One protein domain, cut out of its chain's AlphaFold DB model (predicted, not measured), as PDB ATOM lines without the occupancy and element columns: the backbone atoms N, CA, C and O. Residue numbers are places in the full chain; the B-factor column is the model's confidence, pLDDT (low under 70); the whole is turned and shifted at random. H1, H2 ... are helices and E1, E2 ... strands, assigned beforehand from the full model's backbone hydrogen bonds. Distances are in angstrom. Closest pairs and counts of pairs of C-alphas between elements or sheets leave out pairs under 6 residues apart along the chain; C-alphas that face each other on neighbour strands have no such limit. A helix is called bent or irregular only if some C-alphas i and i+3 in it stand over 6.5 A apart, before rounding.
ATOM      1  N   GLU A  12       6.237 -23.962 -10.082       95.50
ATOM      2  CA  GLU A  12       7.697 -24.103 -10.131       95.50
ATOM      3  C   GLU A  12       8.193 -25.143  -9.121       95.50
ATOM      4  O   GLU A  12       8.979 -26.028  -9.463       95.50
ATOM      5  N   GLU A  13       7.685 -25.082  -7.891       93.75
ATOM      6  CA  GLU A  13       8.040 -26.022  -6.830       93.75
ATOM      7  C   GLU A  13       7.544 -27.433  -7.147       93.75
ATOM      8  O   GLU A  13       8.310 -28.391  -7.039       93.75
ATOM      9  N   LEU A  14       6.310 -27.562  -7.639       92.50
ATOM     10  CA  LEU A  14       5.752 -28.842  -8.066       92.50
ATOM     11  C   LEU A  14       6.605 -29.489  -9.166       92.50
ATOM     12  O   LEU A  14       6.954 -30.665  -9.068       92.50
ATOM     13  N   VAL A  15       6.978 -28.730 -10.204       94.75
ATOM     14  CA  VAL A  15       7.821 -29.233 -11.300       94.75
ATOM     15  C   VAL A  15       9.196 -29.660 -10.781       94.75
ATOM     16  O   VAL A  15       9.698 -30.725 -11.155       94.75
ATOM     17  N   LYS A  16       9.777 -28.891  -9.860       95.19
ATOM     18  CA  LYS A  16      11.054 -29.223  -9.229       95.19
ATOM     19  C   LYS A  16      10.978 -30.488  -8.379       95.19
ATOM     20  O   LYS A  16      11.839 -31.349  -8.507       95.19
ATOM     21  N   VAL A  17       9.960 -30.631  -7.536       93.75
ATOM     22  CA  VAL A  17       9.819 -31.774  -6.620       93.75
ATOM     23  C   VAL A  17       9.464 -33.052  -7.374       93.75
ATOM     24  O   VAL A  17      10.064 -34.097  -7.134       93.75
ATOM     25  N   VAL A  18       8.506 -32.979  -8.300       93.31
ATOM     26  CA  VAL A  18       7.972 -34.162  -8.986       93.31
ATOM     27  C   VAL A  18       8.884 -34.623 -10.120       93.31
ATOM     28  O   VAL A  18       9.077 -35.824 -10.306       93.31
ATOM     29  N   PHE A  19       9.459 -33.684 -10.875       94.50
ATOM     30  CA  PHE A  19      10.230 -33.990 -12.082       94.50
ATOM     31  C   PHE A  19      11.716 -33.663 -11.971       94.50
ATOM     32  O   PHE A  19      12.440 -33.827 -12.953       94.50
ATOM     33  N   ASN A  20      12.189 -33.189 -10.813       95.62
ATOM     34  CA  ASN A  20      13.584 -32.791 -10.604       95.62
ATOM     35  C   ASN A  20      14.094 -31.833 -11.698       95.62
ATOM     36  O   ASN A  20      15.226 -31.940 -12.169       95.62
ATOM     37  N   THR A  21      13.218 -30.934 -12.152       94.56
ATOM     38  CA  THR A  21      13.505 -29.982 -13.227       94.56
ATOM     39  C   THR A  21      13.421 -28.567 -12.668       94.56
ATOM     40  O   THR A  21      12.377 -28.157 -12.168       94.56
ATOM     41  N   ASP A  22      14.524 -27.824 -12.737       94.69
ATOM     42  CA  ASP A  22      14.615 -26.462 -12.204       94.69
ATOM     43  C   ASP A  22      14.292 -25.446 -13.307       94.69
ATOM     44  O   ASP A  22      15.151 -25.077 -14.107       94.69
ATOM     45  N   LEU A  23      13.022 -25.047 -13.389       96.25
ATOM     46  CA  LEU A  23      12.525 -24.068 -14.356       96.25
ATOM     47  C   LEU A  23      11.909 -22.890 -13.617       96.25
ATOM     48  O   LEU A  23      11.120 -23.077 -12.698       96.25
ATOM     49  N   LYS A  24      12.192 -21.672 -14.070       96.75
ATOM     50  CA  LYS A  24      11.569 -20.460 -13.536       96.75
ATOM     51  C   LYS A  24      10.159 -20.333 -14.104       96.75
ATOM     52  O   LYS A  24       9.996 -19.886 -15.243       96.75
ATOM     53  N   LEU A  25       9.154 -20.704 -13.316       96.75
ATOM     54  CA  LEU A  25       7.751 -20.799 -13.732       96.75
ATOM     55  C   LEU A  25       6.811 -20.054 -12.773       96.75
ATOM     56  O   LEU A  25       7.153 -19.763 -11.630       96.75
ATOM     57  N   ASP A  26       5.622 -19.716 -13.256       95.75
ATOM     58  CA  ASP A  26       4.504 -19.200 -12.460       95.75
ATOM     59  C   ASP A  26       3.173 -19.585 -13.151       95.75
ATOM     60  O   ASP A  26       3.164 -20.248 -14.194       95.75
ATOM     61  N   GLY A  27       2.035 -19.172 -12.600       94.62
ATOM     62  CA  GLY A  27       0.712 -19.443 -13.157       94.62
ATOM     63  C   GLY A  27       0.251 -20.882 -12.924       94.62
ATOM     64  O   GLY A  27       0.401 -21.422 -11.831       94.62
ATOM     65  N   ALA A  28      -0.374 -21.489 -13.938       95.31
ATOM     66  CA  ALA A  28      -1.001 -22.809 -13.825       95.31
ATOM     67  C   ALA A  28      -0.696 -23.715 -15.033       95.31
ATOM     68  O   ALA A  28       0.152 -23.409 -15.862       95.31
ATOM     69  N   TRP A  29      -1.373 -24.860 -15.147       96.00
ATOM     70  CA  TRP A  29      -1.117 -25.895 -16.164       96.00
ATOM     71  C   TRP A  29      -1.688 -25.612 -17.567       96.00
ATOM     72  O   TRP A  29      -1.803 -26.515 -18.389       96.00
ATOM     73  N   GLY A  30      -2.069 -24.377 -17.882       96.56
ATOM     74  CA  GLY A  30      -2.385 -23.960 -19.249       96.56
ATOM     75  C   GLY A  30      -3.700 -24.484 -19.831       96.56
ATOM     76  O   GLY A  30      -3.854 -24.456 -21.050       96.56
ATOM     77  N   TYR A  31      -4.657 -24.933 -19.009       96.44
ATOM     78  CA  TYR A  31      -5.975 -25.411 -19.479       96.44
ATOM     79  C   TYR A  31      -6.775 -24.333 -20.225       96.44
ATOM     80  O   TYR A  31      -7.550 -24.618 -21.137       96.44
ATOM     81  N   SER A  32      -6.567 -23.073 -19.857       96.81
ATOM     82  CA  SER A  32      -7.184 -21.910 -20.483       96.81
ATOM     83  C   SER A  32      -6.234 -20.722 -20.423       96.81
ATOM     84  O   SER A  32      -5.248 -20.744 -19.688       96.81
ATOM     85  N   LYS A  33      -6.559 -19.643 -21.136       97.19
ATOM     86  CA  LYS A  33      -5.790 -18.394 -21.082       97.19
ATOM     87  C   LYS A  33      -5.669 -17.826 -19.659       97.19
ATOM     88  O   LYS A  33      -4.625 -17.290 -19.309       97.19
ATOM     89  N   ALA A  34      -6.718 -17.951 -18.840       96.00
ATOM     90  CA  ALA A  34      -6.709 -17.498 -17.443       96.00
ATOM     91  C   ALA A  34      -5.852 -18.392 -16.533       96.00
ATOM     92  O   ALA A  34      -5.359 -17.936 -15.508       96.00
ATOM     93  N   LEU A  35      -5.664 -19.651 -16.929       95.75
ATOM     94  CA  LEU A  35      -4.836 -20.638 -16.242       95.75
ATOM     95  C   LEU A  35      -3.524 -20.882 -16.998       95.75
ATOM     96  O   LEU A  35      -2.990 -21.984 -16.935       95.75
ATOM     97  N   ALA A  36      -3.032 -19.895 -17.752       97.25
ATOM     98  CA  ALA A  36      -1.833 -20.048 -18.566       97.25
ATOM     99  C   ALA A  36      -0.610 -20.415 -17.712       97.25
ATOM    100  O   ALA A  36      -0.451 -19.937 -16.586       97.25
ATOM    101  N   THR A  37       0.276 -21.230 -18.279       97.81
ATOM    102  CA  THR A  37       1.603 -21.452 -17.708       97.81
ATOM    103  C   THR A  37       2.478 -20.252 -18.017       97.81
ATOM    104  O   THR A  37       2.642 -19.901 -19.182       97.81
ATOM    105  N   VAL A  38       3.029 -19.607 -16.993       97.81
ATOM    106  CA  VAL A  38       3.896 -18.441 -17.166       97.81
ATOM    107  C   VAL A  38       5.344 -18.907 -17.162       97.81
ATOM    108  O   VAL A  38       5.828 -19.442 -16.165       97.81
ATOM    109  N   ILE A  39       6.045 -18.693 -18.272       97.75
ATOM    110  CA  ILE A  39       7.476 -18.981 -18.388       97.75
ATOM    111  C   ILE A  39       8.216 -17.683 -18.080       97.75
ATOM    112  O   ILE A  39       8.120 -16.716 -18.827       97.75
ATOM    113  N   LYS A  40       8.926 -17.638 -16.949       96.50
ATOM    114  CA  LYS A  40       9.658 -16.435 -16.534       96.50
ATOM    115  C   LYS A  40      10.988 -16.334 -17.281       96.50
ATOM    116  O   LYS A  40      11.564 -17.334 -17.720       96.50
ATOM    117  N   GLU A  41      11.512 -15.117 -17.374       92.62
ATOM    118  CA  GLU A  41      12.849 -14.877 -17.912       92.62
ATOM    119  C   GLU A  41      13.951 -15.560 -17.081       92.62
ATOM    120  O   GLU A  41      13.805 -15.852 -15.888       92.62
ATOM    121  N   GLY A  42      15.103 -15.778 -17.719       90.81
ATOM    122  CA  GLY A  42      16.302 -16.309 -17.071       90.81
ATOM    123  C   GLY A  42      16.337 -17.832 -16.942       90.81
ATOM    124  O   GLY A  42      17.092 -18.332 -16.110       90.81
ATOM    125  N   ASN A  43      15.516 -18.550 -17.706       94.25
ATOM    126  CA  ASN A  43      15.743 -19.963 -17.992       94.25
ATOM    127  C   ASN A  43      16.828 -20.095 -19.073       94.25
ATOM    128  O   ASN A  43      16.781 -19.377 -20.070       94.25
ATOM    129  N   ASP A  44      17.759 -21.036 -18.911       92.69
ATOM    130  CA  ASP A  44      18.803 -21.304 -19.917       92.69
ATOM    131  C   ASP A  44      18.280 -22.144 -21.097       92.69
ATOM    132  O   ASP A  44      18.882 -22.198 -22.171       92.69
ATOM    133  N   THR A  45      17.148 -22.825 -20.900       94.31
ATOM    134  CA  THR A  45      16.517 -23.680 -21.911       94.31
ATOM    135  C   THR A  45      15.670 -22.840 -22.876       94.31
ATOM    136  O   THR A  45      14.923 -21.971 -22.424       94.31
ATOM    137  N   PRO A  46      15.717 -23.093 -24.200       96.38
ATOM    138  CA  PRO A  46      14.857 -22.404 -25.159       96.38
ATOM    139  C   PRO A  46      13.370 -22.556 -24.821       96.38
ATOM    140  O   PRO A  46      12.906 -23.668 -24.566       96.38
ATOM    141  N   THR A  47      12.599 -21.468 -24.910       95.62
ATOM    142  CA  THR A  47      11.166 -21.444 -24.566       95.62
ATOM    143  C   THR A  47      10.376 -22.595 -25.183       95.62
ATOM    144  O   THR A  47       9.661 -23.283 -24.469       95.62
ATOM    145  N   LEU A  48      10.538 -22.863 -26.482       95.94
ATOM    146  CA  LEU A  48       9.800 -23.938 -27.162       95.94
ATOM    147  C   LEU A  48      10.050 -25.318 -26.535       95.94
ATOM    148  O   LEU A  48       9.147 -26.151 -26.469       95.94
ATOM    149  N   GLN A  49      11.273 -25.568 -26.059       96.75
ATOM    150  CA  GLN A  49      11.603 -26.813 -25.369       96.75
ATOM    151  C   GLN A  49      10.964 -26.854 -23.979       96.75
ATOM    152  O   GLN A  49      10.469 -27.905 -23.576       96.75
ATOM    153  N   ILE A  50      10.922 -25.719 -23.272       97.75
ATOM    154  CA  ILE A  50      10.230 -25.590 -21.983       97.75
ATOM    155  C   ILE A  50       8.734 -25.877 -22.154       97.75
ATOM    156  O   ILE A  50       8.188 -26.712 -21.438       97.75
ATOM    157  N   GLU A  51       8.079 -25.252 -23.129       97.94
ATOM    158  CA  GLU A  51       6.656 -25.455 -23.422       97.94
ATOM    159  C   GLU A  51       6.329 -26.922 -23.713       97.94
ATOM    160  O   GLU A  51       5.438 -27.501 -23.089       97.94
ATOM    161  N   PHE A  52       7.088 -27.551 -24.618       97.44
ATOM    162  CA  PHE A  52       6.896 -28.960 -24.962       97.44
ATOM    163  C   PHE A  52       7.115 -29.880 -23.753       97.44
ATOM    164  O   PHE A  52       6.362 -30.835 -23.537       97.44
ATOM    165  N   THR A  53       8.120 -29.570 -22.932       97.19
ATOM    166  CA  THR A  53       8.413 -30.297 -21.691       97.19
ATOM    167  C   THR A  53       7.248 -30.191 -20.708       97.19
ATOM    168  O   THR A  53       6.782 -31.210 -20.200       97.19
ATOM    169  N   LEU A  54       6.710 -28.990 -20.496       97.75
ATOM    170  CA  LEU A  54       5.588 -28.753 -19.586       97.75
ATOM    171  C   LEU A  54       4.294 -29.412 -20.066       97.75
ATOM    172  O   LEU A  54       3.577 -30.010 -19.263       97.75
ATOM    173  N   ALA A  55       4.011 -29.369 -21.368       97.75
ATOM    174  CA  ALA A  55       2.876 -30.080 -21.948       97.75
ATOM    175  C   ALA A  55       3.016 -31.605 -21.778       97.75
ATOM    176  O   ALA A  55       2.039 -32.291 -21.467       97.75
ATOM    177  N   THR A  56       4.237 -32.136 -21.902       97.50
ATOM    178  CA  THR A  56       4.540 -33.556 -21.653       97.50
ATOM    179  C   THR A  56       4.361 -33.926 -20.178       97.50
ATOM    180  O   THR A  56       3.713 -34.927 -19.872       97.50
ATOM    181  N   MET A  57       4.871 -33.105 -19.253       97.19
ATOM    182  CA  MET A  57       4.694 -33.293 -17.806       97.19
ATOM    183  C   MET A  57       3.216 -33.293 -17.420       97.19
ATOM    184  O   MET A  57       2.765 -34.197 -16.719       97.19
ATOM    185  N   ARG A  58       2.439 -32.334 -17.937       96.75
ATOM    186  CA  ARG A  58       0.987 -32.278 -17.743       96.75
ATOM    187  C   ARG A  58       0.306 -33.554 -18.236       96.75
ATOM    188  O   ARG A  58      -0.474 -34.149 -17.499       96.75
ATOM    189  N   ALA A  59       0.621 -34.004 -19.452       97.31
ATOM    190  CA  ALA A  59       0.061 -35.240 -19.996       97.31
ATOM    191  C   ALA A  59       0.386 -36.454 -19.109       97.31
ATOM    192  O   ALA A  59      -0.482 -37.294 -18.874       97.31
ATOM    193  N   TYR A  60       1.611 -36.532 -18.586       96.88
ATOM    194  CA  TYR A  60       2.035 -37.607 -17.691       96.88
ATOM    195  C   TYR A  60       1.332 -37.569 -16.328       96.88
ATOM    196  O   TYR A  60       0.906 -38.610 -15.826       96.88
ATOM    197  N   LEU A  61       1.146 -36.381 -15.750       95.50
ATOM    198  CA  LEU A  61       0.373 -36.207 -14.520       95.50
ATOM    199  C   LEU A  61      -1.073 -36.672 -14.709       95.50
ATOM    200  O   LEU A  61      -1.539 -37.521 -13.951       95.50
ATOM    201  N   GLU A  62      -1.751 -36.172 -15.745       95.75
ATOM    202  CA  GLU A  62      -3.159 -36.476 -16.036       95.75
ATOM    203  C   GLU A  62      -3.397 -37.958 -16.363       95.75
ATOM    204  O   GLU A  62      -4.430 -38.518 -16.008       95.75
ATOM    205  N   MET A  63      -2.472 -38.589 -17.092       96.88
ATOM    206  CA  MET A  63      -2.696 -39.916 -17.675       96.88
ATOM    207  C   MET A  63      -1.956 -41.043 -16.954       96.88
ATOM    208  O   MET A  63      -2.169 -42.210 -17.280       96.88
ATOM    209  N   ASN A  64      -1.082 -40.733 -15.998       96.38
ATOM    210  CA  ASN A  64      -0.339 -41.744 -15.256       96.38
ATOM    211  C   ASN A  64      -0.297 -41.444 -13.757       96.38
ATOM    212  O   ASN A  64      -0.910 -42.172 -12.981       96.38
ATOM    213  N   MET A  65       0.388 -40.378 -13.339       93.56
ATOM    214  CA  MET A  65       0.740 -40.211 -11.922       93.56
ATOM    215  C   MET A  65      -0.467 -40.046 -10.999       93.56
ATOM    216  O   MET A  65      -0.439 -40.529  -9.872       93.56
ATOM    217  N   THR A  66      -1.511 -39.366 -11.471       92.25
ATOM    218  CA  THR A  66      -2.719 -39.081 -10.678       92.25
ATOM    219  C   THR A  66      -3.766 -40.193 -10.746       92.25
ATOM    220  O   THR A  66      -4.775 -40.132 -10.050       92.25
ATOM    221  N   LEU A  67      -3.535 -41.218 -11.572       93.62
ATOM    222  CA  LEU A  67      -4.478 -42.305 -11.788       93.62
ATOM    223  C   LEU A  67      -4.131 -43.538 -10.949       93.62
ATOM    224  O   LEU A  67      -2.959 -43.858 -10.713       93.62
ATOM    225  N   GLU A  68      -5.172 -44.280 -10.570       93.94
ATOM    226  CA  GLU A  68      -5.047 -45.627 -10.010       93.94
ATOM    227  C   GLU A  68      -4.373 -46.569 -11.013       93.94
ATOM    228  O   GLU A  68      -4.601 -46.479 -12.222       93.94
ATOM    229  N   GLU A  69      -3.552 -47.501 -10.520       92.06
ATOM    230  CA  GLU A  69      -2.672 -48.340 -11.349       92.06
ATOM    231  C   GLU A  69      -3.406 -49.066 -12.489       92.06
ATOM    232  O   GLU A  69      -2.902 -49.168 -13.608       92.06
ATOM    233  N   ASN A  70      -4.631 -49.529 -12.242       91.94
ATOM    234  CA  ASN A  70      -5.429 -50.277 -13.214       91.94
ATOM    235  C   ASN A  70      -6.001 -49.425 -14.364       91.94
ATOM    236  O   ASN A  70      -6.518 -49.990 -15.332       91.94
ATOM    237  N   VAL A  71      -5.926 -48.095 -14.275       94.56
ATOM    238  CA  VAL A  71      -6.430 -47.160 -15.295       94.56
ATOM    239  C   VAL A  71      -5.358 -46.194 -15.810       94.56
ATOM    240  O   VAL A  71      -5.671 -45.293 -16.589       94.56
ATOM    241  N   ARG A  72      -4.089 -46.410 -15.442       97.06
ATOM    242  CA  ARG A  72      -2.942 -45.653 -15.959       97.06
ATOM    243  C   ARG A  72      -2.696 -45.896 -17.439       97.06
ATOM    244  O   ARG A  72      -2.971 -46.964 -17.991       97.06
ATOM    245  N   TYR A  73      -2.070 -44.907 -18.057       98.12
ATOM    246  CA  TYR A  73      -1.551 -44.963 -19.411       98.12
ATOM    247  C   TYR A  73      -0.023 -44.880 -19.411       98.12
ATOM    248  O   TYR A  73       0.604 -44.295 -18.534       98.12
ATOM    249  N   SER A  74       0.589 -45.488 -20.416       96.69
ATOM    250  CA  SER A  74       2.022 -45.518 -20.698       96.69
ATOM    251  C   SER A  74       2.263 -45.192 -22.172       96.69
ATOM    252  O   SER A  74       1.315 -44.988 -22.933       96.69
ATOM    253  N   ALA A  75       3.537 -45.129 -22.576       96.25
ATOM    254  CA  ALA A  75       3.928 -44.717 -23.928       96.25
ATOM    255  C   ALA A  75       3.270 -43.384 -24.341       96.25
ATOM    256  O   ALA A  75       2.825 -43.226 -25.478       96.25
ATOM    257  N   ILE A  76       3.173 -42.461 -23.376       97.69
ATOM    258  CA  ILE A  76       2.587 -41.138 -23.559       97.69
ATOM    259  C   ILE A  76       3.554 -40.327 -24.418       97.69
ATOM    260  O   ILE A  76       4.683 -40.074 -24.005       97.69
ATOM    261  N   ASN A  77       3.106 -39.937 -25.606       96.81
ATOM    262  CA  ASN A  77       3.848 -39.076 -26.518       96.81
ATOM    263  C   ASN A  77       3.010 -37.859 -26.879       96.81
ATOM    264  O   ASN A  77       1.779 -37.916 -26.881       96.81
ATOM    265  N   LEU A  78       3.706 -36.780 -27.213       96.44
ATOM    266  CA  LEU A  78       3.131 -35.490 -27.544       96.44
ATOM    267  C   LEU A  78       3.611 -35.060 -28.935       96.44
ATOM    268  O   LEU A  78       4.790 -35.209 -29.256       96.44
ATOM    269  N   GLN A  79       2.721 -34.493 -29.742       97.62
ATOM    270  CA  GLN A  79       3.051 -33.874 -31.024       97.62
ATOM    271  C   GLN A  79       2.362 -32.514 -31.126       97.62
ATOM    272  O   GLN A  79       1.157 -32.419 -30.910       97.62
ATOM    273  N   GLU A  80       3.100 -31.458 -31.478       98.19
ATOM    274  CA  GLU A  80       2.495 -30.157 -31.792       98.19
ATOM    275  C   GLU A  80       1.756 -30.237 -33.134       98.19
ATOM    276  O   GLU A  80       2.324 -30.664 -34.140       98.19
ATOM    277  N   LEU A  81       0.484 -29.840 -33.140       98.25
ATOM    278  CA  LEU A  81      -0.351 -29.781 -34.341       98.25
ATOM    279  C   LEU A  81      -0.416 -28.366 -34.913       98.25
ATOM    280  O   LEU A  81      -0.394 -28.179 -36.128       98.25
ATOM    281  N   SER A  82      -0.549 -27.367 -34.041       98.38
ATOM    282  CA  SER A  82      -0.662 -25.967 -34.444       98.38
ATOM    283  C   SER A  82      -0.344 -25.027 -33.291       98.38
ATOM    284  O   SER A  82      -0.573 -25.368 -32.130       98.38
ATOM    285  N   ARG A  83       0.050 -23.801 -33.625       97.94
ATOM    286  CA  ARG A  83       0.348 -22.730 -32.677       97.94
ATOM    287  C   ARG A  83      -0.251 -21.417 -33.148       97.94
ATOM    288  O   ARG A  83      -0.214 -21.099 -34.333       97.94
ATOM    289  N   GLU A  84      -0.762 -20.649 -32.199       98.00
ATOM    290  CA  GLU A  84      -1.332 -19.325 -32.418       98.00
ATOM    291  C   GLU A  84      -0.740 -18.344 -31.397       98.00
ATOM    292  O   GLU A  84      -0.777 -18.605 -30.192       98.00
ATOM    293  N   LYS A  85      -0.208 -17.211 -31.870       97.81
ATOM    294  CA  LYS A  85       0.208 -16.102 -31.003       97.81
ATOM    295  C   LYS A  85      -1.014 -15.240 -30.690       97.81
ATOM    296  O   LYS A  85      -1.659 -14.742 -31.609       97.81
ATOM    297  N   VAL A  86      -1.313 -15.038 -29.410       97.81
ATOM    298  CA  VAL A  86      -2.472 -14.262 -28.942       97.81
ATOM    299  C   VAL A  86      -1.986 -13.100 -28.075       97.81
ATOM    300  O   VAL A  86      -1.184 -13.289 -27.163       97.81
ATOM    301  N   ASP A  87      -2.452 -11.885 -28.365       96.19
ATOM    302  CA  ASP A  87      -2.096 -10.637 -27.661       96.19
ATOM    303  C   ASP A  87      -0.583 -10.398 -27.485       96.19
ATOM    304  O   ASP A  87      -0.149  -9.785 -26.512       96.19
ATOM    305  N   SER A  88       0.236 -10.915 -28.405       93.56
ATOM    306  CA  SER A  88       1.709 -10.821 -28.423       93.56
ATOM    307  C   SER A  88       2.461 -11.467 -27.251       93.56
ATOM    308  O   SER A  88       3.670 -11.648 -27.363       93.56
ATOM    309  N   VAL A  89       1.779 -11.868 -26.178       96.06
ATOM    310  CA  VAL A  89       2.390 -12.436 -24.959       96.06
ATOM    311  C   VAL A  89       1.909 -13.850 -24.642       96.06
ATOM    312  O   VAL A  89       2.394 -14.457 -23.693       96.06
ATOM    313  N   TYR A  90       0.948 -14.381 -25.404       98.31
ATOM    314  CA  TYR A  90       0.480 -15.752 -25.232       98.31
ATOM    315  C   TYR A  90       0.787 -16.615 -26.446       98.31
ATOM    316  O   TYR A  90       0.550 -16.209 -27.587       98.31
ATOM    317  N   ASP A  91       1.199 -17.841 -26.162       98.31
ATOM    318  CA  ASP A  91       1.288 -18.929 -27.120       98.31
ATOM    319  C   ASP A  91       0.176 -19.924 -26.789       98.31
ATOM    320  O   ASP A  91       0.136 -20.530 -25.716       98.31
ATOM    321  N   LYS A  92      -0.776 -20.062 -27.710       98.50
ATOM    322  CA  LYS A  92      -1.839 -21.061 -27.638       98.50
ATOM    323  C   LYS A  92      -1.450 -22.212 -28.547       98.50
ATOM    324  O   LYS A  92      -1.494 -22.092 -29.773       98.50
ATOM    325  N   VAL A  93      -1.069 -23.326 -27.941       98.62
ATOM    326  CA  VAL A  93      -0.509 -24.471 -28.653       98.62
ATOM    327  C   VAL A  93      -1.478 -25.640 -28.587       98.62
ATOM    328  O   VAL A  93      -1.993 -25.981 -27.523       98.62
ATOM    329  N   LYS A  94      -1.758 -26.241 -29.740       98.62
ATOM    330  CA  LYS A  94      -2.566 -27.451 -29.863       98.62
ATOM    331  C   LYS A  94      -1.636 -28.649 -30.000       98.62
ATOM    332  O   LYS A  94      -0.823 -28.683 -30.922       98.62
ATOM    333  N   TYR A  95      -1.808 -29.639 -29.135       98.50
ATOM    334  CA  TYR A  95      -1.047 -30.882 -29.154       98.50
ATOM    335  C   TYR A  95      -1.956 -32.088 -29.407       98.50
ATOM    336  O   TYR A  95      -3.075 -32.128 -28.899       98.50
ATOM    337  N   GLU A  96      -1.467 -33.087 -30.143       98.44
ATOM    338  CA  GLU A  96      -1.974 -34.461 -30.085       98.44
ATOM    339  C   GLU A  96      -1.191 -35.216 -29.011       98.44
ATOM    340  O   GLU A  96       0.039 -35.190 -28.984       98.44
ATOM    341  N   ILE A  97      -1.911 -35.904 -28.134       98.25
ATOM    342  CA  ILE A  97      -1.361 -36.836 -27.160       98.25
ATOM    343  C   ILE A  97      -1.748 -38.239 -27.598       98.25
ATOM    344  O   ILE A  97      -2.937 -38.529 -27.751       98.25
ATOM    345  N   SER A  98      -0.756 -39.113 -27.736       98.19
ATOM    346  CA  SER A  98      -0.968 -40.547 -27.922       98.19
ATOM    347  C   SER A  98      -0.556 -41.310 -26.669       98.19
ATOM    348  O   SER A  98       0.501 -41.007 -26.120       98.19
ATOM    349  N   ALA A  99      -1.323 -42.309 -26.238       98.12
ATOM    350  CA  ALA A  99      -0.938 -43.184 -25.131       98.12
ATOM    351  C   ALA A  99      -1.634 -44.549 -25.211       98.12
ATOM    352  O   ALA A  99      -2.678 -44.681 -25.838       98.12
ATOM    353  N   ILE A 100      -1.099 -45.557 -24.528       98.06
ATOM    354  CA  ILE A 100      -1.682 -46.907 -24.443       98.06
ATOM    355  C   ILE A 100      -1.928 -47.214 -22.968       98.06
ATOM    356  O   ILE A 100      -1.126 -46.796 -22.133       98.06
ATOM    357  N   ARG A 137      -5.750 -38.099 -28.322       95.88
ATOM    358  CA  ARG A 137      -6.555 -36.935 -27.934       95.88
ATOM    359  C   ARG A 137      -5.863 -35.642 -28.314       95.88
ATOM    360  O   ARG A 137      -4.646 -35.551 -28.240       95.88
ATOM    361  N   GLU A 138      -6.645 -34.631 -28.647       97.38
ATOM    362  CA  GLU A 138      -6.133 -33.282 -28.849       97.38
ATOM    363  C   GLU A 138      -6.326 -32.455 -27.578       97.38
ATOM    364  O   GLU A 138      -7.371 -32.535 -26.926       97.38
ATOM    365  N   VAL A 139      -5.330 -31.647 -27.229       96.81
ATOM    366  CA  VAL A 139      -5.395 -30.710 -26.106       96.81
ATOM    367  C   VAL A 139      -4.881 -29.343 -26.525       96.81
ATOM    368  O   VAL A 139      -4.074 -29.220 -27.444       96.81
ATOM    369  N   ILE A 140      -5.345 -28.309 -25.829       98.00
ATOM    370  CA  ILE A 140      -4.789 -26.963 -25.931       98.00
ATOM    371  C   ILE A 140      -4.009 -26.676 -24.653       98.00
ATOM    372  O   ILE A 140      -4.452 -27.006 -23.546       98.00
ATOM    373  N   HIS A 141      -2.853 -26.049 -24.825       98.19
ATOM    374  CA  HIS A 141      -2.056 -25.491 -23.750       98.19
ATOM    375  C   HIS A 141      -1.835 -24.004 -24.005       98.19
ATOM    376  O   HIS A 141      -1.480 -23.596 -25.110       98.19
ATOM    377  N   TRP A 142      -2.081 -23.197 -22.980       98.50
ATOM    378  CA  TRP A 142      -1.824 -21.764 -22.994       98.50
ATOM    379  C   TRP A 142      -0.548 -21.464 -22.222       98.50
ATOM    380  O   TRP A 142      -0.467 -21.745 -21.026       98.50
ATOM    381  N   PHE A 143       0.415 -20.854 -22.899       98.44
ATOM    382  CA  PHE A 143       1.633 -20.327 -22.303       98.44
ATOM    383  C   PHE A 143       1.599 -18.805 -22.345       98.44
ATOM    384  O   PHE A 143       1.126 -18.219 -23.317       98.44
ATOM    385  N   LYS A 144       2.085 -18.169 -21.284       98.19
ATOM    386  CA  LYS A 144       2.417 -16.750 -21.252       98.19
ATOM    387  C   LYS A 144       3.936 -16.642 -21.244       98.19
ATOM    388  O   LYS A 144       4.572 -17.194 -20.344       98.19
ATOM    389  N   VAL A 145       4.472 -15.956 -22.244       92.69
ATOM    390  CA  VAL A 145       5.905 -15.890 -22.546       92.69
ATOM    391  C   VAL A 145       6.368 -14.448 -22.607       92.69
ATOM    392  O   VAL A 145       5.633 -13.634 -23.217       92.69
TER     393      VAL A 145
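AT A GLANCE: This is residues 12 to 100 and 137 to 145 of the 145 residues of an uncharacterized protein of uncultured Sulfurovum sp (UniProt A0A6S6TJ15). A strongly twisted sheet of five strands curls round one long helix, H2, while the short helix H1 only grazes the sheet beside its edge strand E1. The long strands E3, E4 and E5 make the larger part of the sheet, and the short hairpin E1 and E2 extends it past E5. The printed part has 98 residues, with H1, E1, E2, H2, E3, E4 and E5 along the chain; the mixed sheet has the order E1, E2, E5, E4, E3, and the class is mixed, helices and strands. It is compact, with a radius of gyration of the C-alphas of 13.4 A and spans of 42 by 29 by 22 A.

IN THESE COORDINATES: H1 is residues 12 to 19, from C-alpha 12 at (7.697, -24.103, -10.131). E1 is residues 25 to 27 and E2 37 to 39. H2, residues 47 to 65, is 24.9 A long and only just irregular: C-alphas 62 and 65 are 6.8 A apart. E3, residues 73 to 86, is 32.2 A long and bends by 69 degrees at residue 76. E4, residues 90 to 100, is 31.2 A long; E5, residues 137 to 144, is 23.1 A long and ends at C-alpha 144 (2.417, -16.750, -21.252).

HOW THE PARTS SIT: E1 and E2 are antiparallel, with N 26 and O 38 2.9 A apart, within hydrogen-bond range. E2 and E5 are parallel, with N 144 to O 37 at 2.8 A. E5 and E4 are antiparallel, with N 141 to O 93 at 2.8 A. The hairpin E3 and E4 is antiparallel, with N 84 to O 92 at 2.9 A. H2 is on one face of the sheet, giving two layers, a helix layer and a sheet layer; its closest C-alphas to E3 are those of Asn 64 and Tyr 73, 5.4 A apart, and to E5 those of Ala 55 and His 141, 7.0 A. E2, H2 and E3 form a split strand-helix-strand unit, two strands of one sheet joined through a helix, with E5 and E4 between them in the sheet, and its crossover is right-handed. H1 grazes the sheet with residues 12 to 15; the closest C-alphas of H1 and E1, those of Glu 12 and Leu 25, are 4.9 A apart. H1 and H2 are close but not clearly touching, with the C-alphas of Phe 19 and Met 57 8.0 A apart. Every O i to N i+4 pair is within hydrogen-bond range in H1, and 14 of 15 are in H2.

THE WHOLE: The C-alphas farthest apart, those of Asn 70 and Ser 88, are 42.9 A apart. Residues 101 to 136 are not printed; C-alphas 100 and 137 are 11.6 A apart across this cut. Of the links printed whole, none is long. No printed residue has a pLDDT under 70.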